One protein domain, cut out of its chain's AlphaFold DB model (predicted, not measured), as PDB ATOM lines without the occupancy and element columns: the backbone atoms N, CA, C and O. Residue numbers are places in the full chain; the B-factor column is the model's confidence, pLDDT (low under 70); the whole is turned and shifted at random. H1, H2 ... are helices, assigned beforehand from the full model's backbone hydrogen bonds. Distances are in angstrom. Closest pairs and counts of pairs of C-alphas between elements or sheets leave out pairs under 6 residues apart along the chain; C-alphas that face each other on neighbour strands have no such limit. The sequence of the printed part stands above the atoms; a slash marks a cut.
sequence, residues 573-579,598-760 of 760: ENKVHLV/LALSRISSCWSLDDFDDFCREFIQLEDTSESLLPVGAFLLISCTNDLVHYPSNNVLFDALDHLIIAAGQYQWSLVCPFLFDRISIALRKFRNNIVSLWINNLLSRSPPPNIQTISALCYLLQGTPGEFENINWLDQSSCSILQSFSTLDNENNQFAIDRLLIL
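AT A GLANCE: This is residues 573 to 579 and 598 to 760 of the 760 residues of the protein "Hypothetical protein" of Rotaria sordida (UniProt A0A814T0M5). A pile of short helices, most of them crossing the helices they touch, advances along the longest axis from H1, H2 and H3 at one end to H10 and H11 at the other. The longest helix, H5, lies in the middle of the pile; H4 packs on its residues 653 to 660, H9 crosses its residues 661 to 666, and a long link, residues 720 to 732, runs round the outside between H9 and H10. The printed part has 170 residues, with eleven named helices, H1 to H11 in order along the chain, and no named strand; the class is all helix. The whole is compact, with a radius of gyration of the C-alphas of 16.5 A and spans of 50 by 34 by 29 A.

HOW THE PARTS SIT: H1, residues 573 to 579, touches H3, residues 609 to 621, at a steep tilt of 59 degrees, the same way; the closest C-alphas, those of Val 576 and Phe 615, are 5.5 A apart. H2, residues 598 to 606, is close to H3 but not clearly touching, with the C-alphas of Ser 604 and Phe 612 the closest at 6.3 A. With residues 616 to 621 alone, H3 touches H4, residues 632 to 639; the closest C-alphas are those of Ile 620 and Gly 633, 4.5 A apart. H5, residues 650 to 666, touches H3 at a shallow tilt of 14 degrees, the same way, with residues 652 to 656 alone; the closest C-alphas are those of Arg 617 and Val 652, 6.4 A apart. H4 and H5 touch at a steep tilt of 65 degrees, opposite ways, the C-alphas of Ala 634 and Ala 656 being the closest at 4.6 A. H6, residues 669 to 672, and H7, residues 674 to 684, touch only at the corner by their link, and only just, with 3 pairs of C-alphas within 8 A; the closest are Ser 670 and Phe 677, 7.1 A apart. H7 also touches H4, the C-alphas of Ser 639 and Ala 683 being the closest at 6.3 A. H8, residues 689 to 700, and H5 only just touch, with 3 pairs of C-alphas within 8 A; Phe 654 and Trp 695 are the closest at 5.8 A. H9, residues 708 to 719, touches H5 about perpendicular, only just, at 71 degrees; the C-alphas of Gly 665 and Thr 710 are the closest at 4.0 A. H10, residues 733 to 743, touches H8, with the C-alphas of Asn 697 and Ser 735 the closest at 5.9 A. H11, residues 753 to 757, touches H9, with Cys 715 and Ala 753 the closest C-alphas at 5.7 A. Every O i to N i+4 pair is within hydrogen-bond range in H1, H2, H3, H4, H5, H7, H8, H9 and H10; H11 has 0 of 1, with 1 of 2 O i to N i+3 pairs within range, and H6 is too short for an O i to N i+4 pair.

IN THESE COORDINATES: H1 begins at C-alpha 573, (44.133, -34.349, -47.079). H3 measures 18.2 A from first to last C-alpha, and H5, 23.7 A, begins at C-alpha 650, (28.991, -23.174, -37.996). H7 measures 15.4 A, H8 16.7 A, H9 16.4 A and H10 15.6 A. H11 ends at C-alpha 757, (17.906, -1.201, -36.919).

THE WHOLE: The two C-alphas farthest apart, those of Asn 574 and Glu 748, are 51.4 A apart. Residues 580 to 597 are not printed, and C-alphas 579 and 598 are 13.4 A apart across this cut. Of the links that are printed whole, H9 to H10 is long. The mean pLDDT of the printed part is 72.9; 67 residues are under 70, among them residues 623 to 630, 670 to 679 and 718 to 760, the last being the chain's last residue.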
ATOM      1  N   GLU A 573      43.764 -35.743 -46.774       59.72
ATOM      2  CA  GLU A 573      44.133 -34.349 -47.079       59.72
ATOM      3  C   GLU A 573      44.482 -34.145 -48.566       59.72
ATOM      4  O   GLU A 573      44.017 -33.194 -49.195       59.72
ATOM      5  N   ASN A 574      45.205 -35.089 -49.185       71.62
ATOM      6  CA  ASN A 574      45.550 -35.006 -50.611       71.62
ATOM      7  C   ASN A 574      44.321 -35.124 -51.531       71.62
ATOM      8  O   ASN A 574      44.333 -34.598 -52.645       71.62
ATOM      9  N   LYS A 575      43.252 -35.797 -51.084       76.31
ATOM     10  CA  LYS A 575      42.001 -35.939 -51.845       76.31
ATOM     11  C   LYS A 575      41.177 -34.656 -51.809       76.31
ATOM     12  O   LYS A 575      40.704 -34.217 -52.857       76.31
ATOM     13  N   VAL A 576      41.042 -34.068 -50.618       84.62
ATOM     14  CA  VAL A 576      40.356 -32.787 -50.401       84.62
ATOM     15  C   VAL A 576      40.981 -31.716 -51.291       84.62
ATOM     16  O   VAL A 576      40.285 -31.122 -52.116       84.62
ATOM     17  N   HIS A 577      42.303 -31.566 -51.223       85.81
ATOM     18  CA  HIS A 577      43.048 -30.569 -51.992       85.81
ATOM     19  C   HIS A 577      42.817 -30.673 -53.504       85.81
ATOM     20  O   HIS A 577      42.551 -29.696 -54.205       85.81
ATOM     21  N   LEU A 578      42.868 -31.894 -54.028       81.38
ATOM     22  CA  LEU A 578      42.805 -32.152 -55.460       81.38
ATOM     23  C   LEU A 578      41.417 -31.873 -56.055       81.38
ATOM     24  O   LEU A 578      41.309 -31.258 -57.119       81.38
ATOM     25  N   VAL A 579      40.356 -32.265 -55.347       85.81
ATOM     26  CA  VAL A 579      38.973 -31.939 -55.733       85.81
ATOM     27  C   VAL A 579      38.735 -30.434 -55.625       85.81
ATOM     28  O   VAL A 579      38.164 -29.841 -56.542       85.81
ATOM     29  N   LEU A 598      26.134 -28.898 -58.289       86.88
ATOM     30  CA  LEU A 598      25.908 -30.333 -58.110       86.88
ATOM     31  C   LEU A 598      27.085 -31.013 -57.408       86.88
ATOM     32  O   LEU A 598      26.859 -31.870 -56.558       86.88
ATOM     33  N   ALA A 599      28.318 -30.604 -57.706       91.19
ATOM     34  CA  ALA A 599      29.511 -31.127 -57.054       91.19
ATOM     35  C   ALA A 599      29.528 -30.782 -55.558       91.19
ATOM     36  O   ALA A 599      29.733 -31.679 -54.749       91.19
ATOM     37  N   LEU A 600      29.217 -29.534 -55.179       89.69
ATOM     38  CA  LEU A 600      29.075 -29.128 -53.770       89.69
ATOM     39  C   LEU A 600      27.997 -29.946 -53.047       89.69
ATOM     40  O   LEU A 600      28.241 -30.482 -51.967       89.69
ATOM     41  N   SER A 601      26.826 -30.093 -53.672       88.25
ATOM     42  CA  SER A 601      25.727 -30.918 -53.160       88.25
ATOM     43  C   SER A 601      26.163 -32.373 -52.940       88.25
ATOM     44  O   SER A 601      25.975 -32.928 -51.856       88.25
ATOM     45  N   ARG A 602      26.850 -32.971 -53.919       90.19
ATOM     46  CA  ARG A 602      27.369 -34.340 -53.837       90.19
ATOM     47  C   ARG A 602      28.437 -34.509 -52.759       90.19
ATOM     48  O   ARG A 602      28.364 -35.464 -51.995       90.19
ATOM     49  N   ILE A 603      29.411 -33.602 -52.683       91.19
ATOM     50  CA  ILE A 603      30.464 -33.625 -51.656       91.19
ATOM     51  C   ILE A 603      29.820 -33.586 -50.267       91.19
ATOM     52  O   ILE A 603      30.111 -34.453 -49.447       91.19
ATOM     53  N   SER A 604      28.860 -32.678 -50.052       90.62
ATOM     54  CA  SER A 604      28.134 -32.568 -48.778       90.62
ATOM     55  C   SER A 604      27.369 -33.838 -48.386       90.62
ATOM     56  O   SER A 604      27.100 -34.054 -47.212       90.62
ATOM     57  N   SER A 605      27.012 -34.678 -49.361       87.31
ATOM     58  CA  SER A 605      26.292 -35.934 -49.143       87.31
ATOM     59  C   SER A 605      27.216 -37.129 -48.918       87.31
ATOM     60  O   SER A 605      26.857 -38.050 -48.187       87.31
ATOM     61  N   CYS A 606      28.362 -37.166 -49.600       86.69
ATOM     62  CA  CYS A 606      29.203 -38.360 -49.670       86.69
ATOM     63  C   CYS A 606      30.416 -38.319 -48.736       86.69
ATOM     64  O   CYS A 606      31.013 -39.368 -48.495       86.69
ATOM     65  N   TRP A 607      30.843 -37.139 -48.285       88.69
ATOM     66  CA  TRP A 607      32.056 -36.985 -47.480       88.69
ATOM     67  C   TRP A 607      31.746 -36.974 -45.985       88.69
ATOM     68  O   TRP A 607      30.614 -36.727 -45.564       88.69
ATOM     69  N   SER A 608      32.766 -37.259 -45.173       89.50
ATOM     70  CA  SER A 608      32.670 -37.032 -43.733       89.50
ATOM     71  C   SER A 608      32.516 -35.532 -43.454       89.50
ATOM     72  O   SER A 608      32.945 -34.703 -44.257       89.50
ATOM     73  N   LEU A 609      31.909 -35.172 -42.318       88.81
ATOM     74  CA  LEU A 609      31.775 -33.760 -41.940       88.81
ATOM     75  C   LEU A 609      33.143 -33.072 -41.822       88.81
ATOM     76  O   LEU A 609      33.259 -31.918 -42.218       88.81
ATOM     77  N   ASP A 610      34.168 -33.786 -41.347       89.56
ATOM     78  CA  ASP A 610      35.527 -33.253 -41.219       89.56
ATOM     79  C   ASP A 610      36.151 -32.976 -42.599       89.56
ATOM     80  O   ASP A 610      36.601 -31.860 -42.854       89.56
ATOM     81  N   ASP A 611      36.092 -33.939 -43.530       89.62
ATOM     82  CA  ASP A 611      36.615 -33.749 -44.894       89.62
ATOM     83  C   ASP A 611      35.843 -32.651 -45.648       89.62
ATOM     84  O   ASP A 611      36.417 -31.917 -46.455       89.62
ATOM     85  N   PHE A 612      34.530 -32.537 -45.415       91.69
ATOM     86  CA  PHE A 612      33.707 -31.495 -46.029       91.69
ATOM     87  C   PHE A 612      34.029 -30.103 -45.474       91.69
ATOM     88  O   PHE A 612      34.088 -29.138 -46.239       91.69
ATOM     89  N   ASP A 613      34.279 -29.990 -44.170       93.38
ATOM     90  CA  ASP A 613      34.732 -28.749 -43.544       93.38
ATOM     91  C   ASP A 613      36.124 -28.339 -44.046       93.38
ATOM     92  O   ASP A 613      36.351 -27.159 -44.323       93.38
ATOM     93  N   ASP A 614      37.048 -29.290 -44.197       91.88
ATOM     94  CA  ASP A 614      38.382 -29.043 -44.755       91.88
ATOM     95  C   ASP A 614      38.300 -28.585 -46.213       91.88
ATOM     96  O   ASP A 614      38.901 -27.569 -46.573       91.88
ATOM     97  N   PHE A 615      37.469 -29.251 -47.019       92.62
ATOM     98  CA  PHE A 615      37.157 -28.823 -48.382       92.62
ATOM     99  C   PHE A 615      36.629 -27.395 -48.416       92.62
ATOM    100  O   PHE A 615      37.128 -26.574 -49.178       92.62
ATOM    101  N   CYS A 616      35.621 -27.077 -47.601       91.94
ATOM    102  CA  CYS A 616      35.011 -25.754 -47.622       91.94
ATOM    103  C   CYS A 616      36.010 -24.670 -47.209       91.94
ATOM    104  O   CYS A 616      36.045 -23.619 -47.844       91.94
ATOM    105  N   ARG A 617      36.841 -24.924 -46.189       92.25
ATOM    106  CA  ARG A 617      37.895 -23.990 -45.764       92.25
ATOM    107  C   ARG A 617      38.881 -23.718 -46.889       92.25
ATOM    108  O   ARG A 617      39.148 -22.559 -47.192       92.25
ATOM    109  N   GLU A 618      39.372 -24.765 -47.541       90.75
ATOM    110  CA  GLU A 618      40.289 -24.607 -48.665       90.75
ATOM    111  C   GLU A 618      39.615 -23.908 -49.859       90.75
ATOM    112  O   GLU A 618      40.187 -23.000 -50.459       90.75
ATOM    113  N   PHE A 619      38.370 -24.274 -50.170       88.00
ATOM    114  CA  PHE A 619      37.603 -23.715 -51.282       88.00
ATOM    115  C   PHE A 619      37.320 -22.218 -51.116       88.00
ATOM    116  O   PHE A 619      37.356 -21.481 -52.099       88.00
ATOM    117  N   ILE A 620      37.060 -21.765 -49.886       87.56
ATOM    118  CA  ILE A 620      36.901 -20.342 -49.552       87.56
ATOM    119  C   ILE A 620      38.249 -19.613 -49.688       87.56
ATOM    120  O   ILE A 620      38.302 -18.550 -50.303       87.56
ATOM    121  N   GLN A 621      39.339 -20.200 -49.182       83.12
ATOM    122  CA  GLN A 621      40.660 -19.556 -49.101       83.12
ATOM    123  C   GLN A 621      41.428 -19.478 -50.426       83.12
ATOM    124  O   GLN A 621      42.257 -18.585 -50.597       83.12
ATOM    125  N   LEU A 622      41.184 -20.380 -51.386       74.19
ATOM    126  CA  LEU A 622      41.886 -20.398 -52.684       74.19
ATOM    127  C   LEU A 622      41.747 -19.094 -53.492       74.19
ATOM    128  O   LEU A 622      42.489 -18.874 -54.449       74.19
ATOM    129  N   GLU A 623      40.807 -18.231 -53.122       60.78
ATOM    130  CA  GLU A 623      40.515 -16.968 -53.793       60.78
ATOM    131  C   GLU A 623      41.129 -15.737 -53.134       60.78
ATOM    132  O   GLU A 623      41.160 -14.675 -53.764       60.78
ATOM    133  N   ASP A 624      41.693 -15.876 -51.932       52.56
ATOM    134  CA  ASP A 624      42.268 -14.780 -51.144       52.56
ATOM    135  C   ASP A 624      43.643 -14.306 -51.651       52.56
ATOM    136  O   ASP A 624      44.485 -13.813 -50.896       52.56
ATOM    137  N   THR A 625      43.885 -14.342 -52.965       50.38
ATOM    138  CA  THR A 625      44.871 -13.433 -53.568       50.38
ATOM    139  C   THR A 625      44.256 -12.033 -53.636       50.38
ATOM    140  O   THR A 625      43.844 -11.620 -54.711       50.38
ATOM    141  N   SER A 626      44.103 -11.385 -52.473       44.66
ATOM    142  CA  SER A 626      43.854  -9.966 -52.111       44.66
ATOM    143  C   SER A 626      43.154  -8.953 -53.056       44.66
ATOM    144  O   SER A 626      43.066  -7.783 -52.697       44.66
ATOM    145  N   GLU A 627      42.634  -9.331 -54.223       51.69
ATOM    146  CA  GLU A 627      42.184  -8.418 -55.289       51.69
ATOM    147  C   GLU A 627      40.842  -8.833 -55.927       51.69
ATOM    148  O   GLU A 627      40.361  -8.174 -56.848       51.69
ATOM    149  N   SER A 628      40.201  -9.907 -55.447       56.59
ATOM    150  CA  SER A 628      38.893 -10.348 -55.953       56.59
ATOM    151  C   SER A 628      37.751  -9.523 -55.349       56.59
ATOM    152  O   SER A 628      37.659  -9.375 -54.129       56.59
ATOM    153  N   LEU A 629      36.846  -9.007 -56.191       63.47
ATOM    154  CA  LEU A 629      35.675  -8.229 -55.753       63.47
ATOM    155  C   LEU A 629      34.558  -9.105 -55.164       63.47
ATOM    156  O   LEU A 629      33.736  -8.617 -54.389       63.47
ATOM    157  N   LEU A 630      34.536 -10.391 -55.519       69.94
ATOM    158  CA  LEU A 630      33.628 -11.399 -54.981       69.94
ATOM    159  C   LEU A 630      34.452 -12.601 -54.502       69.94
ATOM    160  O   LEU A 630      35.185 -13.171 -55.316       69.94
ATOM    161  N   PRO A 631      34.311 -13.035 -53.241       75.50
ATOM    162  CA  PRO A 631      34.778 -14.350 -52.828       75.50
ATOM    163  C   PRO A 631      33.795 -15.385 -53.397       75.50
ATOM    164  O   PRO A 631      32.771 -15.699 -52.793       75.50
ATOM    165  N   VAL A 632      34.050 -15.838 -54.625       74.75
ATOM    166  CA  VAL A 632      33.280 -16.833 -55.384       74.75
ATOM    167  C   VAL A 632      33.152 -18.155 -54.631       74.75
ATOM    168  O   VAL A 632      32.072 -18.729 -54.669       74.75
ATOM    169  N   GLY A 633      34.172 -18.626 -53.917       79.50
ATOM    170  CA  GLY A 633      34.123 -19.853 -53.121       79.50
ATOM    171  C   GLY A 633      33.077 -19.748 -52.012       79.50
ATOM    172  O   GLY A 633      32.142 -20.554 -51.943       79.50
ATOM    173  N   ALA A 634      33.159 -18.674 -51.221       85.56
ATOM    174  CA  ALA A 634      32.164 -18.342 -50.204       85.56
ATOM    175  C   ALA A 634      30.775 -18.091 -50.814       85.56
ATOM    176  O   ALA A 634      29.768 -18.601 -50.323       85.56
ATOM    177  N   PHE A 635      30.703 -17.353 -51.925       80.50
ATOM    178  CA  PHE A 635      29.449 -17.066 -52.616       80.50
ATOM    179  C   PHE A 635      28.785 -18.336 -53.147       80.50
ATOM    180  O   PHE A 635      27.583 -18.512 -52.965       80.50
ATOM    181  N   LEU A 636      29.537 -19.229 -53.790       78.31
ATOM    182  CA  LEU A 636      29.029 -20.493 -54.309       78.31
ATOM    183  C   LEU A 636      28.494 -21.343 -53.165       78.31
ATOM    184  O   LEU A 636      27.342 -21.762 -53.260       78.31
ATOM    185  N   LEU A 637      29.256 -21.500 -52.077       86.44
ATOM    186  CA  LEU A 637      28.824 -22.236 -50.888       86.44
ATOM    187  C   LEU A 637      27.499 -21.689 -50.337       86.44
ATOM    188  O   LEU A 637      26.535 -22.442 -50.209       86.44
ATOM    189  N   ILE A 638      27.411 -20.375 -50.100       84.94
ATOM    190  CA  ILE A 638      26.199 -19.729 -49.572       84.94
ATOM    191  C   ILE A 638      25.037 -19.767 -50.575       84.94
ATOM    192  O   ILE A 638      23.889 -19.955 -50.185       84.94
ATOM    193  N   SER A 639      25.303 -19.648 -51.877       75.50
ATOM    194  CA  SER A 639      24.274 -19.718 -52.927       75.50
ATOM    195  C   SER A 639      23.750 -21.136 -53.191       75.50
ATOM    196  O   SER A 639      22.739 -21.293 -53.884       75.50
ATOM    197  N   CYS A 640      24.457 -22.153 -52.693       78.25
ATOM    198  CA  CYS A 640      24.163 -23.576 -52.856       78.25
ATOM    199  C   CYS A 640      23.550 -24.217 -51.617       78.25
ATOM    200  O   CYS A 640      23.218 -25.394 -51.680       78.25
ATOM    201  N   THR A 641      23.365 -23.479 -50.525       76.62
ATOM    202  CA  THR A 641      22.871 -23.996 -49.236       76.62
ATOM    203  C   THR A 641      21.604 -24.843 -49.356       76.62
ATOM    204  O   THR A 641      21.489 -25.854 -48.678       76.62
ATOM    205  N   ASN A 642      20.704 -24.490 -50.275       69.44
ATOM    206  CA  ASN A 642      19.449 -25.217 -50.529       69.44
ATOM    207  C   ASN A 642      19.637 -26.563 -51.223       69.44
ATOM    208  O   ASN A 642      18.763 -27.418 -51.159       69.44
ATOM    209  N   ASP A 643      20.736 -26.708 -51.953       76.12
ATOM    210  CA  ASP A 643      21.062 -27.929 -52.668       76.12
ATOM    211  C   ASP A 643      21.973 -28.837 -51.811       76.12
ATOM    212  O   ASP A 643      22.217 -29.975 -52.206       76.12
ATOM    213  N   LEU A 644      22.482 -28.378 -50.654       84.00
ATOM    214  CA  LEU A 644      23.329 -29.188 -49.770       84.00
ATOM    215  C   LEU A 644      22.506 -30.246 -49.022       84.00
ATOM    216  O   LEU A 644      21.423 -29.971 -48.507       84.00
ATOM    217  N   VAL A 645      23.057 -31.455 -48.916       81.06
ATOM    218  CA  VAL A 645      22.465 -32.552 -48.129       81.06
ATOM    219  C   VAL A 645      22.815 -32.391 -46.647       81.06
ATOM    220  O   VAL A 645      21.963 -32.546 -45.768       81.06
ATOM    221  N   HIS A 646      24.063 -32.017 -46.361       85.31
ATOM    222  CA  HIS A 646      24.533 -31.669 -45.024       85.31
ATOM    223  C   HIS A 646      25.163 -30.275 -45.028       85.31
ATOM    224  O   HIS A 646      25.834 -29.880 -45.980       85.31
ATOM    225  N   TYR A 647      24.936 -29.515 -43.957       87.81
ATOM    226  CA  TYR A 647      25.570 -28.211 -43.780       87.81
ATOM    227  C   TYR A 647      26.988 -28.384 -43.221       87.81
ATOM    228  O   TYR A 647      27.185 -29.274 -42.386       87.81
ATOM    229  N   PRO A 648      27.951 -27.535 -43.626       90.50
ATOM    230  CA  PRO A 648      29.254 -27.489 -42.972       90.50
ATOM    231  C   PRO A 648      29.099 -26.984 -41.530       90.50
ATOM    232  O   PRO A 648      28.032 -26.485 -41.139       90.50
ATOM    233  N   SER A 649      30.150 -27.086 -40.717       92.81
ATOM    234  CA  SER A 649      30.093 -26.565 -39.351       92.81
ATOM    235  C   SER A 649      29.811 -25.062 -39.323       92.81
ATOM    236  O   SER A 649      30.128 -24.310 -40.248       92.81
ATOM    237  N   ASN A 650      29.253 -24.598 -38.202       92.12
ATOM    238  CA  ASN A 650      28.991 -23.174 -37.996       92.12
ATOM    239  C   ASN A 650      30.253 -22.325 -38.202       92.12
ATOM    240  O   ASN A 650      30.143 -21.217 -38.702       92.12
ATOM    241  N   ASN A 651      31.443 -22.835 -37.864       91.38
ATOM    242  CA  ASN A 651      32.691 -22.094 -38.051       91.38
ATOM    243  C   ASN A 651      32.968 -21.815 -39.531       91.38
ATOM    244  O   ASN A 651      33.245 -20.676 -39.887       91.38
ATOM    245  N   VAL A 652      32.847 -22.834 -40.384       92.69
ATOM    246  CA  VAL A 652      33.029 -22.710 -41.838       92.69
ATOM    247  C   VAL A 652      31.945 -21.832 -42.454       92.69
ATOM    248  O   VAL A 652      32.228 -20.973 -43.285       92.69
ATOM    249  N   LEU A 653      30.693 -22.019 -42.025       91.00
ATOM    250  CA  LEU A 653      29.579 -21.202 -42.493       91.00
ATOM    251  C   LEU A 653      29.777 -19.722 -42.146       91.00
ATOM    252  O   LEU A 653      29.538 -18.854 -42.985       91.00
ATOM    253  N   PHE A 654      30.199 -19.433 -40.914       92.31
ATOM    254  CA  PHE A 654      30.457 -18.069 -40.458       92.31
ATOM    255  C   PHE A 654      31.626 -17.469 -41.224       92.31
ATOM    256  O   PHE A 654      31.491 -16.356 -41.712       92.31
ATOM    257  N   ASP A 655      32.698 -18.232 -41.438       90.25
ATOM    258  CA  ASP A 655      33.838 -17.792 -42.239       90.25
ATOM    259  C   ASP A 655      33.409 -17.391 -43.659       90.25
ATOM    260  O   ASP A 655      33.709 -16.286 -44.109       90.25
ATOM    261  N   ALA A 656      32.596 -18.207 -44.340       90.25
ATOM    262  CA  ALA A 656      32.055 -17.866 -45.658       90.25
ATOM    263  C   ALA A 656      31.210 -16.575 -45.643       90.25
ATOM    264  O   ALA A 656      31.359 -15.711 -46.512       90.25
ATOM    265  N   LEU A 657      30.321 -16.425 -44.657       89.38
ATOM    266  CA  LEU A 657      29.499 -15.221 -44.506       89.38
ATOM    267  C   LEU A 657      30.346 -13.980 -44.190       89.38
ATOM    268  O   LEU A 657      30.035 -12.889 -44.672       89.38
ATOM    269  N   ASP A 658      31.432 -14.146 -43.440       89.62
ATOM    270  CA  ASP A 658      32.358 -13.072 -43.103       89.62
ATOM    271  C   ASP A 658      33.117 -12.587 -44.337       89.62
ATOM    272  O   ASP A 658      33.174 -11.381 -44.571       89.62
ATOM    273  N   HIS A 659      33.621 -13.498 -45.175       87.12
ATOM    274  CA  HIS A 659      34.248 -13.131 -46.450       87.12
ATOM    275  C   HIS A 659      33.277 -12.324 -47.322       87.12
ATOM    276  O   HIS A 659      33.648 -11.280 -47.864       87.12
ATOM    277  N   LEU A 660      32.013 -12.756 -47.415       84.88
ATOM    278  CA  LEU A 660      30.993 -12.046 -48.189       84.88
ATOM    279  C   LEU A 660      30.696 -10.655 -47.629       84.88
ATOM    280  O   LEU A 660      30.665  -9.699 -48.398       84.88
ATOM    281  N   ILE A 661      30.479 -10.513 -46.320       86.00
ATOM    282  CA  ILE A 661      30.095  -9.220 -45.741       86.00
ATOM    283  C   ILE A 661      31.269  -8.238 -45.669       86.00
ATOM    284  O   ILE A 661      31.077  -7.034 -45.854       86.00
ATOM    285  N   ILE A 662      32.492  -8.733 -45.461       85.38
ATOM    286  CA  ILE A 662      33.710  -7.918 -45.512       85.38
ATOM    287  C   ILE A 662      33.927  -7.410 -46.936       85.38
ATOM    288  O   ILE A 662      34.103  -6.204 -47.114       85.38
ATOM    289  N   ALA A 663      33.830  -8.282 -47.945       79.44
ATOM    290  CA  ALA A 663      33.891  -7.870 -49.346       79.44
ATOM    291  C   ALA A 663      32.765  -6.875 -49.681       79.44
ATOM    292  O   ALA A 663      33.011  -5.849 -50.315       79.44
ATOM    293  N   ALA A 664      31.549  -7.115 -49.185       77.62
ATOM    294  CA  ALA A 664      30.413  -6.226 -49.391       77.62
ATOM    295  C   ALA A 664      30.639  -4.817 -48.833       77.62
ATOM    296  O   ALA A 664      30.281  -3.835 -49.488       77.62
ATOM    297  N   GLY A 665      31.248  -4.713 -47.651       76.50
ATOM    298  CA  GLY A 665      31.648  -3.439 -47.060       76.50
ATOM    299  C   GLY A 665      32.780  -2.774 -47.841       76.50
ATOM    300  O   GLY A 665      32.647  -1.628 -48.270       76.50
ATOM    301  N   GLN A 666      33.874  -3.504 -48.069       76.69
ATOM    302  CA  GLN A 666      35.071  -3.010 -48.758       76.69
ATOM    303  C   GLN A 666      34.758  -2.457 -50.153       76.69
ATOM    304  O   GLN A 666      35.260  -1.395 -50.519       76.69
ATOM    305  N   TYR A 667      33.909  -3.152 -50.911       71.62
ATOM    306  CA  TYR A 667      33.545  -2.793 -52.282       71.62
ATOM    307  C   TYR A 667      32.178  -2.104 -52.394       71.62
ATOM    308  O   TYR A 667      31.669  -1.945 -53.503       71.62
ATOM    309  N   GLN A 668      31.575  -1.701 -51.270       67.31
ATOM    310  CA  GLN A 668      30.294  -0.985 -51.217       67.31
ATOM    311  C   GLN A 668      29.194  -1.635 -52.073       67.31
ATOM    312  O   GLN A 668      28.497  -0.969 -52.843       67.31
ATOM    313  N   TRP A 669      29.017  -2.952 -51.948       71.38
ATOM    314  CA  TRP A 669      28.059  -3.710 -52.760       71.38
ATOM    315  C   TRP A 669      26.621  -3.168 -52.669       71.38
ATOM    316  O   TRP A 669      25.849  -3.381 -53.595       71.38
ATOM    317  N   SER A 670      26.244  -2.450 -51.606       63.72
ATOM    318  CA  SER A 670      24.904  -1.866 -51.456       63.72
ATOM    319  C   SER A 670      24.632  -0.780 -52.499       63.72
ATOM    320  O   SER A 670      23.491  -0.587 -52.908       63.72
ATOM    321  N   LEU A 671      25.688  -0.107 -52.963       56.00
ATOM    322  CA  LEU A 671      25.641   0.912 -54.008       56.00
ATOM    323  C   LEU A 671      25.980   0.327 -55.382       56.00
ATOM    324  O   LEU A 671      25.403   0.736 -56.386       56.00
ATOM    325  N   VAL A 672      26.926  -0.616 -55.431       52.53
ATOM    326  CA  VAL A 672      27.489  -1.127 -56.692       52.53
ATOM    327  C   VAL A 672      26.727  -2.348 -57.225       52.53
ATOM    328  O   VAL A 672      26.548  -2.477 -58.433       52.53
ATOM    329  N   CYS A 673      26.252  -3.236 -56.344       58.72
ATOM    330  CA  CYS A 673      25.686  -4.550 -56.681       58.72
ATOM    331  C   CYS A 673      24.521  -4.976 -55.743       58.72
ATOM    332  O   CYS A 673      24.603  -6.039 -55.119       58.72
ATOM    333  N   PRO A 674      23.404  -4.227 -55.645       59.09
ATOM    334  CA  PRO A 674      22.323  -4.515 -54.688       59.09
ATOM    335  C   PRO A 674      21.685  -5.914 -54.837       59.09
ATOM    336  O   PRO A 674      21.268  -6.520 -53.857       59.09
ATOM    337  N   PHE A 675      21.690  -6.511 -56.033       55.81
ATOM    338  CA  PHE A 675      21.173  -7.876 -56.249       55.81
ATOM    339  C   PHE A 675      21.957  -8.977 -55.539       55.81
ATOM    340  O   PHE A 675      21.414 -10.045 -55.250       55.81
ATOM    341  N   LEU A 676      23.247  -8.748 -55.299       61.44
ATOM    342  CA  LEU A 676      24.086  -9.694 -54.577       61.44
ATOM    343  C   LEU A 676      23.650  -9.773 -53.110       61.44
ATOM    344  O   LEU A 676      23.560 -10.868 -52.555       61.44
ATOM    345  N   PHE A 677      23.260  -8.631 -52.535       67.81
ATOM    346  CA  PHE A 677      22.611  -8.572 -51.227       67.81
ATOM    347  C   PHE A 677      21.287  -9.326 -51.214       67.81
ATOM    348  O   PHE A 677      21.082 -10.134 -50.314       67.81
ATOM    349  N   ASP A 678      20.430  -9.147 -52.223       64.62
ATOM    350  CA  ASP A 678      19.164  -9.886 -52.304       64.62
ATOM    351  C   ASP A 678      19.393 -11.402 -52.334       64.62
ATOM    352  O   ASP A 678      18.719 -12.150 -51.626       64.62
ATOM    353  N   ARG A 679      20.372 -11.881 -53.111       66.62
ATOM    354  CA  ARG A 679      20.688 -13.318 -53.180       66.62
ATOM    355  C   ARG A 679      21.193 -13.871 -51.854       66.62
ATOM    356  O   ARG A 679      20.753 -14.948 -51.452       66.62
ATOM    357  N   ILE A 680      22.092 -13.153 -51.185       73.38
ATOM    358  CA  ILE A 680      22.610 -13.554 -49.872       73.38
ATOM    359  C   ILE A 680      21.491 -13.483 -48.828       73.38
ATOM    360  O   ILE A 680      21.340 -14.412 -48.045       73.38
ATOM    361  N   SER A 681      20.643 -12.454 -48.865       71.56
ATOM    362  CA  SER A 681      19.468 -12.327 -47.996       71.56
ATOM    363  C   SER A 681      18.510 -13.505 -48.181       71.56
ATOM    364  O   SER A 681      18.097 -14.122 -47.202       71.56
ATOM    365  N   ILE A 682      18.208 -13.894 -49.427       69.06
ATOM    366  CA  ILE A 682      17.378 -15.071 -49.734       69.06
ATOM    367  C   ILE A 682      18.005 -16.355 -49.177       69.06
ATOM    368  O   ILE A 682      17.281 -17.186 -48.629       69.06
ATOM    369  N   ALA A 683      19.326 -16.521 -49.286       72.62
ATOM    370  CA  ALA A 683      20.020 -17.660 -48.687       72.62
ATOM    371  C   ALA A 683      19.932 -17.631 -47.149       72.62
ATOM    372  O   ALA A 683      19.621 -18.647 -46.530       72.62
ATOM    373  N   LEU A 684      20.112 -16.458 -46.531       74.94
ATOM    374  CA  LEU A 684      20.017 -16.277 -45.083       74.94
ATOM    375  C   LEU A 684      18.629 -16.603 -44.523       74.94
ATOM    376  O   LEU A 684      18.538 -17.201 -43.453       74.94
ATOM    377  N   ARG A 685      17.552 -16.293 -45.263       69.81
ATOM    378  CA  ARG A 685      16.156 -16.611 -44.887       69.81
ATOM    379  C   ARG A 685      15.909 -18.105 -44.665       69.81
ATOM    380  O   ARG A 685      14.925 -18.464 -44.022       69.81
ATOM    381  N   LYS A 686      16.756 -18.971 -45.223       69.56
ATOM    382  CA  LYS A 686      16.612 -20.426 -45.124       69.56
ATOM    383  C   LYS A 686      17.396 -21.031 -43.960       69.56
ATOM    384  O   LYS A 686      17.097 -22.152 -43.548       69.56
ATOM    385  N   PHE A 687      18.333 -20.291 -43.365       76.88
ATOM    386  CA  PHE A 687      18.957 -20.712 -42.115       76.88
ATOM    387  C   PHE A 687      18.007 -20.538 -40.932       76.88
ATOM    388  O   PHE A 687      17.141 -19.665 -40.902       76.88
ATOM    389  N   ARG A 688      18.200 -21.361 -39.898       77.06
ATOM    390  CA  ARG A 688      17.484 -21.172 -38.635       77.06
ATOM    391  C   ARG A 688      17.908 -19.843 -38.006       77.06
ATOM    392  O   ARG A 688      19.100 -19.556 -37.912       77.06
ATOM    393  N   ASN A 689      16.941 -19.079 -37.496       75.50
ATOM    394  CA  ASN A 689      17.174 -17.756 -36.898       75.50
ATOM    395  C   ASN A 689      18.277 -17.742 -35.828       75.50
ATOM    396  O   ASN A 689      19.016 -16.769 -35.719       75.50
ATOM    397  N   ASN A 690      18.414 -18.820 -35.053       80.00
ATOM    398  CA  ASN A 690      19.454 -18.934 -34.033       80.00
ATOM    399  C   ASN A 690      20.873 -19.034 -34.621       80.00
ATOM    400  O   ASN A 690      21.806 -18.545 -33.996       80.00
ATOM    401  N   ILE A 691      21.045 -19.637 -35.802       83.75
ATOM    402  CA  ILE A 691      22.342 -19.726 -36.489       83.75
ATOM    403  C   ILE A 691      22.746 -18.342 -37.002       83.75
ATOM    404  O   ILE A 691      23.871 -17.912 -36.769       83.75
ATOM    405  N   VAL A 692      21.811 -17.625 -37.633       81.69
ATOM    406  CA  VAL A 692      22.042 -16.263 -38.143       81.69
ATOM    407  C   VAL A 692      22.367 -15.299 -36.998       81.69
ATOM    408  O   VAL A 692      23.331 -14.545 -37.084       81.69
ATOM    409  N   SER A 693      21.620 -15.369 -35.895       80.06
ATOM    410  CA  SER A 693      21.889 -14.570 -34.691       80.06
ATOM    411  C   SER A 693      23.274 -14.865 -34.099       80.06
ATOM    412  O   SER A 693      24.035 -13.946 -33.797       80.06
ATOM    413  N   LEU A 694      23.651 -16.146 -34.006       86.56
ATOM    414  CA  LEU A 694      24.964 -16.556 -33.503       86.56
ATOM    415  C   LEU A 694      26.112 -16.053 -34.390       86.56
ATOM    416  O   LEU A 694      27.135 -15.619 -33.861       86.56
ATOM    417  N   TRP A 695      25.938 -16.085 -35.713       89.75
ATOM    418  CA  TRP A 695      26.895 -15.517 -36.663       89.75
ATOM    419  C   TRP A 695      27.089 -14.016 -36.436       89.75
ATOM    420  O   TRP A 695      28.219 -13.574 -36.246       89.75
ATOM    421  N   ILE A 696      25.996 -13.243 -36.394       84.94
ATOM    422  CA  ILE A 696      26.048 -11.784 -36.215       84.94
ATOM    423  C   ILE A 696      26.769 -11.427 -34.912       84.94
ATOM    424  O   ILE A 696      27.658 -10.575 -34.903       84.94
ATOM    425  N   ASN A 697      26.437 -12.123 -33.825       82.38
ATOM    426  CA  ASN A 697      27.094 -11.943 -32.534       82.38
ATOM    427  C   ASN A 697      28.601 -12.229 -32.612       82.38
ATOM    428  O   ASN A 697      29.405 -11.480 -32.053       82.38
ATOM    429  N   ASN A 698      29.002 -13.294 -33.311       87.62
ATOM    430  CA  ASN A 698      30.410 -13.634 -33.504       87.62
ATOM    431  C   ASN A 698      31.129 -12.548 -34.318       87.62
ATOM    432  O   ASN A 698      32.148 -12.033 -33.868       87.62
ATOM    433  N   LEU A 699      30.554 -12.118 -35.445       87.12
ATOM    434  CA  LEU A 699      31.103 -11.066 -36.302       87.12
ATOM    435  C   LEU A 699      31.322  -9.749 -35.539       87.12
ATOM    436  O   LEU A 699      32.401  -9.163 -35.623       87.12
ATOM    437  N   LEU A 700      30.325  -9.294 -34.776       82.69
ATOM    438  CA  LEU A 700      30.389  -8.028 -34.034       82.69
ATOM    439  C   LEU A 700      31.339  -8.076 -32.828       82.69
ATOM    440  O   LEU A 700      31.894  -7.046 -32.453       82.69
ATOM    441  N   SER A 701      31.549  -9.254 -32.232       83.00
ATOM    442  CA  SER A 701      32.437  -9.440 -31.072       83.00
ATOM    443  C   SER A 701      33.907  -9.698 -31.434       83.00
ATOM    444  O   SER A 701      34.738  -9.893 -30.540       83.00
ATOM    445  N   ARG A 702      34.262  -9.672 -32.728       83.31
ATOM    446  CA  ARG A 702      35.644  -9.855 -33.199       83.31
ATOM    447  C   ARG A 702      36.602  -8.803 -32.648       83.31
ATOM    448  O   ARG A 702      36.235  -7.677 -32.325       83.31
ATOM    449  N   SER A 703      37.872  -9.191 -32.555       78.38
ATOM    450  CA  SER A 703      38.979  -8.319 -32.159       78.38
ATOM    451  C   SER A 703      40.090  -8.384 -33.218       78.38
ATOM    452  O   SER A 703      40.750  -9.420 -33.309       78.38
ATOM    453  N   PRO A 704      40.325  -7.313 -34.005       80.12
ATOM    454  CA  PRO A 704      39.610  -6.030 -33.984       80.12
ATOM    455  C   PRO A 704      38.152  -6.165 -34.463       80.12
ATOM    456  O   PRO A 704      37.846  -7.089 -35.219       80.12
ATOM    457  N   PRO A 705      37.252  -5.266 -34.028       74.62
ATOM    458  CA  PRO A 705      35.871  -5.293 -34.488       74.62
ATOM    459  C   PRO A 705      35.775  -4.932 -35.981       74.62
ATOM    460  O   PRO A 705      36.694  -4.294 -36.516       74.62
ATOM    461  N   PRO A 706      34.683  -5.322 -36.668       81.38
ATOM    462  CA  PRO A 706      34.495  -5.018 -38.083       81.38
ATOM    463  C   PRO A 706      34.511  -3.506 -38.331       81.38
ATOM    464  O   PRO A 706      34.074  -2.713 -37.498       81.38
ATOM    465  N   ASN A 707      35.034  -3.102 -39.492       81.75
ATOM    466  CA  ASN A 707      35.052  -1.695 -39.872       81.75
ATOM    467  C   ASN A 707      33.631  -1.183 -40.164       81.75
ATOM    468  O   ASN A 707      32.677  -1.946 -40.344       81.75
ATOM    469  N   ILE A 708      33.502   0.139 -40.236       75.50
ATOM    470  CA  ILE A 708      32.208   0.791 -40.411       75.50
ATOM    471  C   ILE A 708      31.540   0.443 -41.750       75.50
ATOM    472  O   ILE A 708      30.318   0.348 -41.825       75.50
ATOM    473  N   GLN A 709      32.327   0.178 -42.799       78.81
ATOM    474  CA  GLN A 709      31.802  -0.233 -44.098       78.81
ATOM    475  C   GLN A 709      31.162  -1.627 -44.041       78.81
ATOM    476  O   GLN A 709      30.072  -1.822 -44.574       78.81
ATOM    477  N   THR A 710      31.799  -2.583 -43.364       83.00
ATOM    478  CA  THR A 710      31.271  -3.933 -43.129       83.00
ATOM    479  C   THR A 710      30.002  -3.886 -42.282       83.00
ATOM    480  O   THR A 710      29.043  -4.600 -42.568       83.00
ATOM    481  N   ILE A 711      29.959  -3.017 -41.268       78.19
ATOM    482  CA  ILE A 711      28.760  -2.814 -40.441       78.19
ATOM    483  C   ILE A 711      27.625  -2.217 -41.276       78.19
ATOM    484  O   ILE A 711      26.506  -2.715 -41.219       78.19
ATOM    485  N   SER A 712      27.910  -1.205 -42.097       74.12
ATOM    486  CA  SER A 712      26.925  -0.616 -43.011       74.12
ATOM    487  C   SER A 712      26.365  -1.668 -43.976       74.12
ATOM    488  O   SER A 712      25.148  -1.812 -44.094       74.12
ATOM    489  N   ALA A 713      27.230  -2.489 -44.582       78.25
ATOM    490  CA  ALA A 713      26.828  -3.627 -45.406       78.25
ATOM    491  C   ALA A 713      25.916  -4.602 -44.642       78.25
ATOM    492  O   ALA A 713      24.853  -4.965 -45.144       78.25
ATOM    493  N   LEU A 714      26.286  -4.985 -43.417       80.50
ATOM    494  CA  LEU A 714      25.462  -5.849 -42.570       80.50
ATOM    495  C   LEU A 714      24.084  -5.224 -42.330       80.50
ATOM    496  O   LEU A 714      23.069  -5.898 -42.487       80.50
ATOM    497  N   CYS A 715      24.028  -3.930 -42.021       73.31
ATOM    498  CA  CYS A 715      22.769  -3.230 -41.811       73.31
ATOM    499  C   CYS A 715      21.879  -3.241 -43.061       73.31
ATOM    500  O   CYS A 715      20.686  -3.514 -42.955       73.31
ATOM    501  N   TYR A 716      22.449  -3.007 -44.245       70.88
ATOM    502  CA  TYR A 716      21.722  -3.106 -45.513       70.88
ATOM    503  C   TYR A 716      21.185  -4.521 -45.774       70.88
ATOM    504  O   TYR A 716      20.036  -4.667 -46.186       70.88
ATOM    505  N   LEU A 717      21.972  -5.564 -45.487       72.94
ATOM    506  CA  LEU A 717      21.547  -6.963 -45.635       72.94
ATOM    507  C   LEU A 717      20.339  -7.304 -44.752       72.94
ATOM    508  O   LEU A 717      19.468  -8.072 -45.163       72.94
ATOM    509  N   LEU A 718      20.303  -6.732 -43.546       67.62
ATOM    510  CA  LEU A 718      19.269  -6.972 -42.540       67.62
ATOM    511  C   LEU A 718      18.011  -6.104 -42.732       67.62
ATOM    512  O   LEU A 718      16.996  -6.401 -42.112       67.62
ATOM    513  N   GLN A 719      18.045  -5.051 -43.559       59.75
ATOM    514  CA  GLN A 719      16.904  -4.137 -43.738       59.75
ATOM    515  C   GLN A 719      15.786  -4.673 -44.642       59.75
ATOM    516  O   GLN A 719      14.626  -4.363 -44.381       59.75
ATOM    517  N   GLY A 720      16.093  -5.481 -45.664       51.47
ATOM    518  CA  GLY A 720      15.084  -6.042 -46.582       51.47
ATOM    519  C   GLY A 720      14.154  -5.019 -47.234       51.47
ATOM    520  O   GLY A 720      14.426  -3.820 -47.252       51.47
ATOM    521  N   THR A 721      13.029  -5.491 -47.777       43.75
ATOM    522  CA  THR A 721      11.930  -4.597 -48.176       43.75
ATOM    523  C   THR A 721      11.130  -4.133 -46.942       43.75
ATOM    524  O   THR A 721      11.095  -4.838 -45.930       43.75
ATOM    525  N   PRO A 722      10.488  -2.945 -46.971       36.91
ATOM    526  CA  PRO A 722       9.749  -2.419 -45.819       36.91
ATOM    527  C   PRO A 722       8.708  -3.421 -45.288       36.91
ATOM    528  O   PRO A 722       7.862  -3.885 -46.051       36.91
ATOM    529  N   GLY A 723       8.770  -3.750 -43.992       41.19
ATOM    530  CA  GLY A 723       7.883  -4.722 -43.336       41.19
ATOM    531  C   GLY A 723       8.364  -6.183 -43.325       41.19
ATOM    532  O   GLY A 723       7.795  -6.991 -42.592       41.19
ATOM    533  N   GLU A 724       9.415  -6.558 -44.071       43.28
ATOM    534  CA  GLU A 724       9.896  -7.957 -44.137       43.28
ATOM    535  C   GLU A 724      10.588  -8.444 -42.853       43.28
ATOM    536  O   GLU A 724      10.563  -9.641 -42.565       43.28
ATOM    537  N   PHE A 725      11.176  -7.533 -42.072       48.75
ATOM    538  CA  PHE A 725      11.957  -7.858 -40.870       48.75
ATOM    539  C   PHE A 725      11.393  -7.262 -39.574       48.75
ATOM    540  O   PHE A 725      11.981  -7.440 -38.513       48.75
ATOM    541  N   GLU A 726      10.203  -6.651 -39.619       42.72
ATOM    542  CA  GLU A 726       9.540  -6.022 -38.460       42.72
ATOM    543  C   GLU A 726       9.146  -7.010 -37.336       42.72
ATOM    544  O   GLU A 726       8.630  -6.594 -36.306       42.72
ATOM    545  N   ASN A 727       9.394  -8.318 -37.499       44.09
ATOM    546  CA  ASN A 727       9.020  -9.362 -36.535       44.09
ATOM    547  C   ASN A 727      10.147 -10.366 -36.206       44.09
ATOM    548  O   ASN A 727       9.855 -11.457 -35.707       44.09
ATOM    549  N   ILE A 728      11.418 -10.062 -36.502       50.12
ATOM    550  CA  ILE A 728      12.510 -11.035 -36.341       50.12
ATOM    551  C   ILE A 728      13.582 -10.554 -35.341       50.12
ATOM    552  O   ILE A 728      14.403  -9.696 -35.641       50.12
ATOM    553  N   ASN A 729      13.616 -11.178 -34.153       54.06
ATOM    554  CA  ASN A 729      14.602 -10.930 -33.086       54.06
ATOM    555  C   ASN A 729      15.961 -11.599 -33.394       54.06
ATOM    556  O   ASN A 729      16.292 -12.630 -32.804       54.06
ATOM    557  N   TRP A 730      16.740 -11.071 -34.341       59.22
ATOM    558  CA  TRP A 730      18.080 -11.602 -34.651       59.22
ATOM    559  C   TRP A 730      19.203 -11.046 -33.772       59.22
ATOM    560  O   TRP A 730      20.243 -11.692 -33.641       59.22
ATOM    561  N   LEU A 731      19.012  -9.873 -33.169       61.72
ATOM    562  CA  LEU A 731      20.031  -9.196 -32.371       61.72
ATOM    563  C   LEU A 731      19.767  -9.395 -30.880       61.72
ATOM    564  O   LEU A 731      18.637  -9.248 -30.411       61.72
ATOM    565  N   ASP A 732      20.819  -9.709 -30.127       65.75
ATOM    566  CA  ASP A 732      20.776  -9.658 -28.669       65.75
ATOM    567  C   ASP A 732      21.220  -8.285 -28.132       65.75
ATOM    568  O   ASP A 732      21.726  -7.422 -28.854       65.75
ATOM    569  N   GLN A 733      21.041  -8.077 -26.826       64.81
ATOM    570  CA  GLN A 733      21.360  -6.810 -26.165       64.81
ATOM    571  C   GLN A 733      22.848  -6.419 -26.281       64.81
ATOM    572  O   GLN A 733      23.178  -5.229 -26.268       64.81
ATOM    573  N   SER A 734      23.750  -7.397 -26.402       66.50
ATOM    574  CA  SER A 734      25.186  -7.147 -26.533       66.50
ATOM    575  C   SER A 734      25.535  -6.627 -27.927       66.50
ATOM    576  O   SER A 734      26.207  -5.601 -28.043       66.50
ATOM    577  N   SER A 735      24.970  -7.234 -28.969       68.12
ATOM    578  CA  SER A 735      25.111  -6.799 -30.359       68.12
ATOM    579  C   SER A 735      24.518  -5.412 -30.592       68.12
ATOM    580  O   SER A 735      25.157  -4.575 -31.231       68.12
ATOM    581  N   CYS A 736      23.365  -5.102 -29.990       66.12
ATOM    582  CA  CYS A 736      22.799  -3.748 -30.032       66.12
ATOM    583  C   CYS A 736      23.721  -2.709 -29.379       66.12
ATOM    584  O   CYS A 736      23.896  -1.617 -29.916       66.12
ATOM    585  N   SER A 737      24.352  -3.047 -28.250       65.44
ATOM    586  CA  SER A 737      25.286  -2.145 -27.557       65.44
ATOM    587  C   SER A 737      26.545  -1.874 -28.389       65.44
ATOM    588  O   SER A 737      27.043  -0.748 -28.424       65.44
ATOM    589  N   ILE A 738      27.044  -2.891 -29.099       67.69
ATOM    590  CA  ILE A 738      28.180  -2.763 -30.018       67.69
ATOM    591  C   ILE A 738      27.798  -1.864 -31.204       67.69
ATOM    592  O   ILE A 738      28.506  -0.894 -31.469       67.69
ATOM    593  N   LEU A 739      26.655  -2.100 -31.858       67.56
ATOM    594  CA  LEU A 739      26.163  -1.264 -32.965       67.56
ATOM    595  C   LEU A 739      25.953   0.205 -32.551       67.56
ATOM    596  O   LEU A 739      26.322   1.112 -33.295       67.56
ATOM    597  N   GLN A 740      25.448   0.454 -31.337       66.56
ATOM    598  CA  GLN A 740      25.324   1.804 -30.766       66.56
ATOM    599  C   GLN A 740      26.674   2.499 -30.553       66.56
ATOM    600  O   GLN A 740      26.760   3.719 -30.648       66.56
ATOM    601  N   SER A 741      27.746   1.756 -30.274       66.44
ATOM    602  CA  SER A 741      29.080   2.360 -30.170       66.44
ATOM    603  C   SER A 741      29.589   2.855 -31.531       66.44
ATOM    604  O   SER A 741      30.256   3.889 -31.601       66.44
ATOM    605  N   PHE A 742      29.198   2.190 -32.623       63.75
ATOM    606  CA  PHE A 742      29.577   2.565 -33.985       63.75
ATOM    607  C   PHE A 742      28.791   3.750 -34.545       63.75
ATOM    608  O   PHE A 742      29.356   4.518 -35.318       63.75
ATOM    609  N   SER A 743      27.544   3.969 -34.110       58.78
ATOM    610  CA  SER A 743      26.771   5.151 -34.530       58.78
ATOM    611  C   SER A 743      27.414   6.472 -34.090       58.78
ATOM    612  O   SER A 743      27.203   7.506 -34.715       58.78
ATOM    613  N   THR A 744      28.254   6.445 -33.048       56.34
ATOM    614  CA  THR A 744      28.982   7.629 -32.563       56.34
ATOM    615  C   THR A 744      30.236   7.980 -33.374       56.34
ATOM    616  O   THR A 744      30.811   9.048 -33.164       56.34
ATOM    617  N   LEU A 745      30.666   7.106 -34.292       55.31
ATOM    618  CA  LEU A 745      31.925   7.216 -35.040       55.31
ATOM    619  C   LEU A 745      31.758   7.694 -36.496       55.31
ATOM    620  O   LEU A 745      32.768   7.840 -37.183       55.31
ATOM    621  N   ASP A 746      30.534   7.943 -36.976       44.81
ATOM    622  CA  ASP A 746      30.255   7.987 -38.418       44.81
ATOM    623  C   ASP A 746      29.748   9.335 -38.975       44.81
ATOM    624  O   ASP A 746      28.968  10.048 -38.343       44.81
ATOM    625  N   ASN A 747      30.209   9.670 -40.187       50.75
ATOM    626  CA  ASN A 747      29.869  10.879 -40.959       50.75
ATOM    627  C   ASN A 747      28.512  10.737 -41.697       50.75
ATOM    628  O   ASN A 747      28.037   9.628 -41.931       50.75
ATOM    629  N   GLU A 748      27.942  11.869 -42.141       47.81
ATOM    630  CA  GLU A 748      26.582  12.080 -42.707       47.81
ATOM    631  C   GLU A 748      26.049  11.059 -43.752       47.81
ATOM    632  O   GLU A 748      24.845  11.014 -43.987       47.81
ATOM    633  N   ASN A 749      26.880  10.203 -44.364       46.25
ATOM    634  CA  ASN A 749      26.451   9.233 -45.388       46.25
ATOM    635  C   ASN A 749      25.934   7.882 -44.844       46.25
ATOM    636  O   ASN A 749      25.234   7.179 -45.568       46.25
ATOM    637  N   ASN A 750      26.239   7.507 -43.596       50.09
ATOM    638  CA  ASN A 750      25.858   6.203 -43.012       50.09
ATOM    639  C   ASN A 750      24.668   6.283 -42.030       50.09
ATOM    640  O   ASN A 750      24.176   5.265 -41.537       50.09
ATOM    641  N   GLN A 751      24.166   7.498 -41.789       46.03
ATOM    642  CA  GLN A 751      23.199   7.854 -40.744       46.03
ATOM    643  C   GLN A 751      21.828   7.152 -40.862       46.03
ATOM    644  O   GLN A 751      21.060   7.123 -39.910       46.03
ATOM    645  N   PHE A 752      21.499   6.546 -42.007       49.03
ATOM    646  CA  PHE A 752      20.184   5.927 -42.228       49.03
ATOM    647  C   PHE A 752      20.098   4.434 -41.878       49.03
ATOM    648  O   PHE A 752      18.991   3.924 -41.682       49.03
ATOM    649  N   ALA A 753      21.224   3.713 -41.833       52.66
ATOM    650  CA  ALA A 753      21.202   2.250 -41.767       52.66
ATOM    651  C   ALA A 753      21.159   1.706 -40.328       52.66
ATOM    652  O   ALA A 753      20.321   0.856 -40.015       52.66
ATOM    653  N   ILE A 754      22.025   2.236 -39.456       55.66
ATOM    654  CA  ILE A 754      22.179   1.808 -38.055       55.66
ATOM    655  C   ILE A 754      20.999   2.295 -37.201       55.66
ATOM    656  O   ILE A 754      20.403   1.504 -36.472       55.66
ATOM    657  N   ASP A 755      20.590   3.559 -37.353       54.56
ATOM    658  CA  ASP A 755      19.487   4.143 -36.578       54.56
ATOM    659  C   ASP A 755      18.145   3.437 -36.844       54.56
ATOM    660  O   ASP A 755      17.345   3.276 -35.929       54.56
ATOM    661  N   ARG A 756      17.905   2.935 -38.066       52.19
ATOM    662  CA  ARG A 756      16.700   2.144 -38.391       52.19
ATOM    663  C   ARG A 756      16.668   0.773 -37.716       52.19
ATOM    664  O   ARG A 756      15.596   0.343 -37.310       52.19
ATOM    665  N   LEU A 757      17.812   0.098 -37.600       52.75
ATOM    666  CA  LEU A 757      17.906  -1.201 -36.919       52.75
ATOM    667  C   LEU A 757      17.769  -1.082 -35.401       52.75
ATOM    668  O   LEU A 757      17.339  -2.035 -34.771       52.75
ATOM    669  N   LEU A 758      18.124   0.070 -34.826       53.59
ATOM    670  CA  LEU A 758      17.999   0.344 -33.389       53.59
ATOM    671  C   LEU A 758      16.594   0.824 -32.970       53.59
ATOM    672  O   LEU A 758      16.337   0.958 -31.774       53.59
ATOM    673  N   ILE A 759      15.716   1.133 -33.936       50.19
ATOM    674  CA  ILE A 759      14.309   1.518 -33.714       50.19
ATOM    675  C   ILE A 759      13.371   0.292 -33.725       50.19
ATOM    676  O   ILE A 759      12.304   0.357 -33.108       50.19
ATOM    677  N   LEU A 760      13.762  -0.787 -34.414       43.50
ATOM    678  CA  LEU A 760      13.131  -2.115 -34.367       43.50
ATOM    679  C   LEU A 760      13.528  -2.850 -33.081       43.50
ATOM    680  O   LEU A 760      12.649  -3.546 -32.524       43.50
TER     681      LEU A 760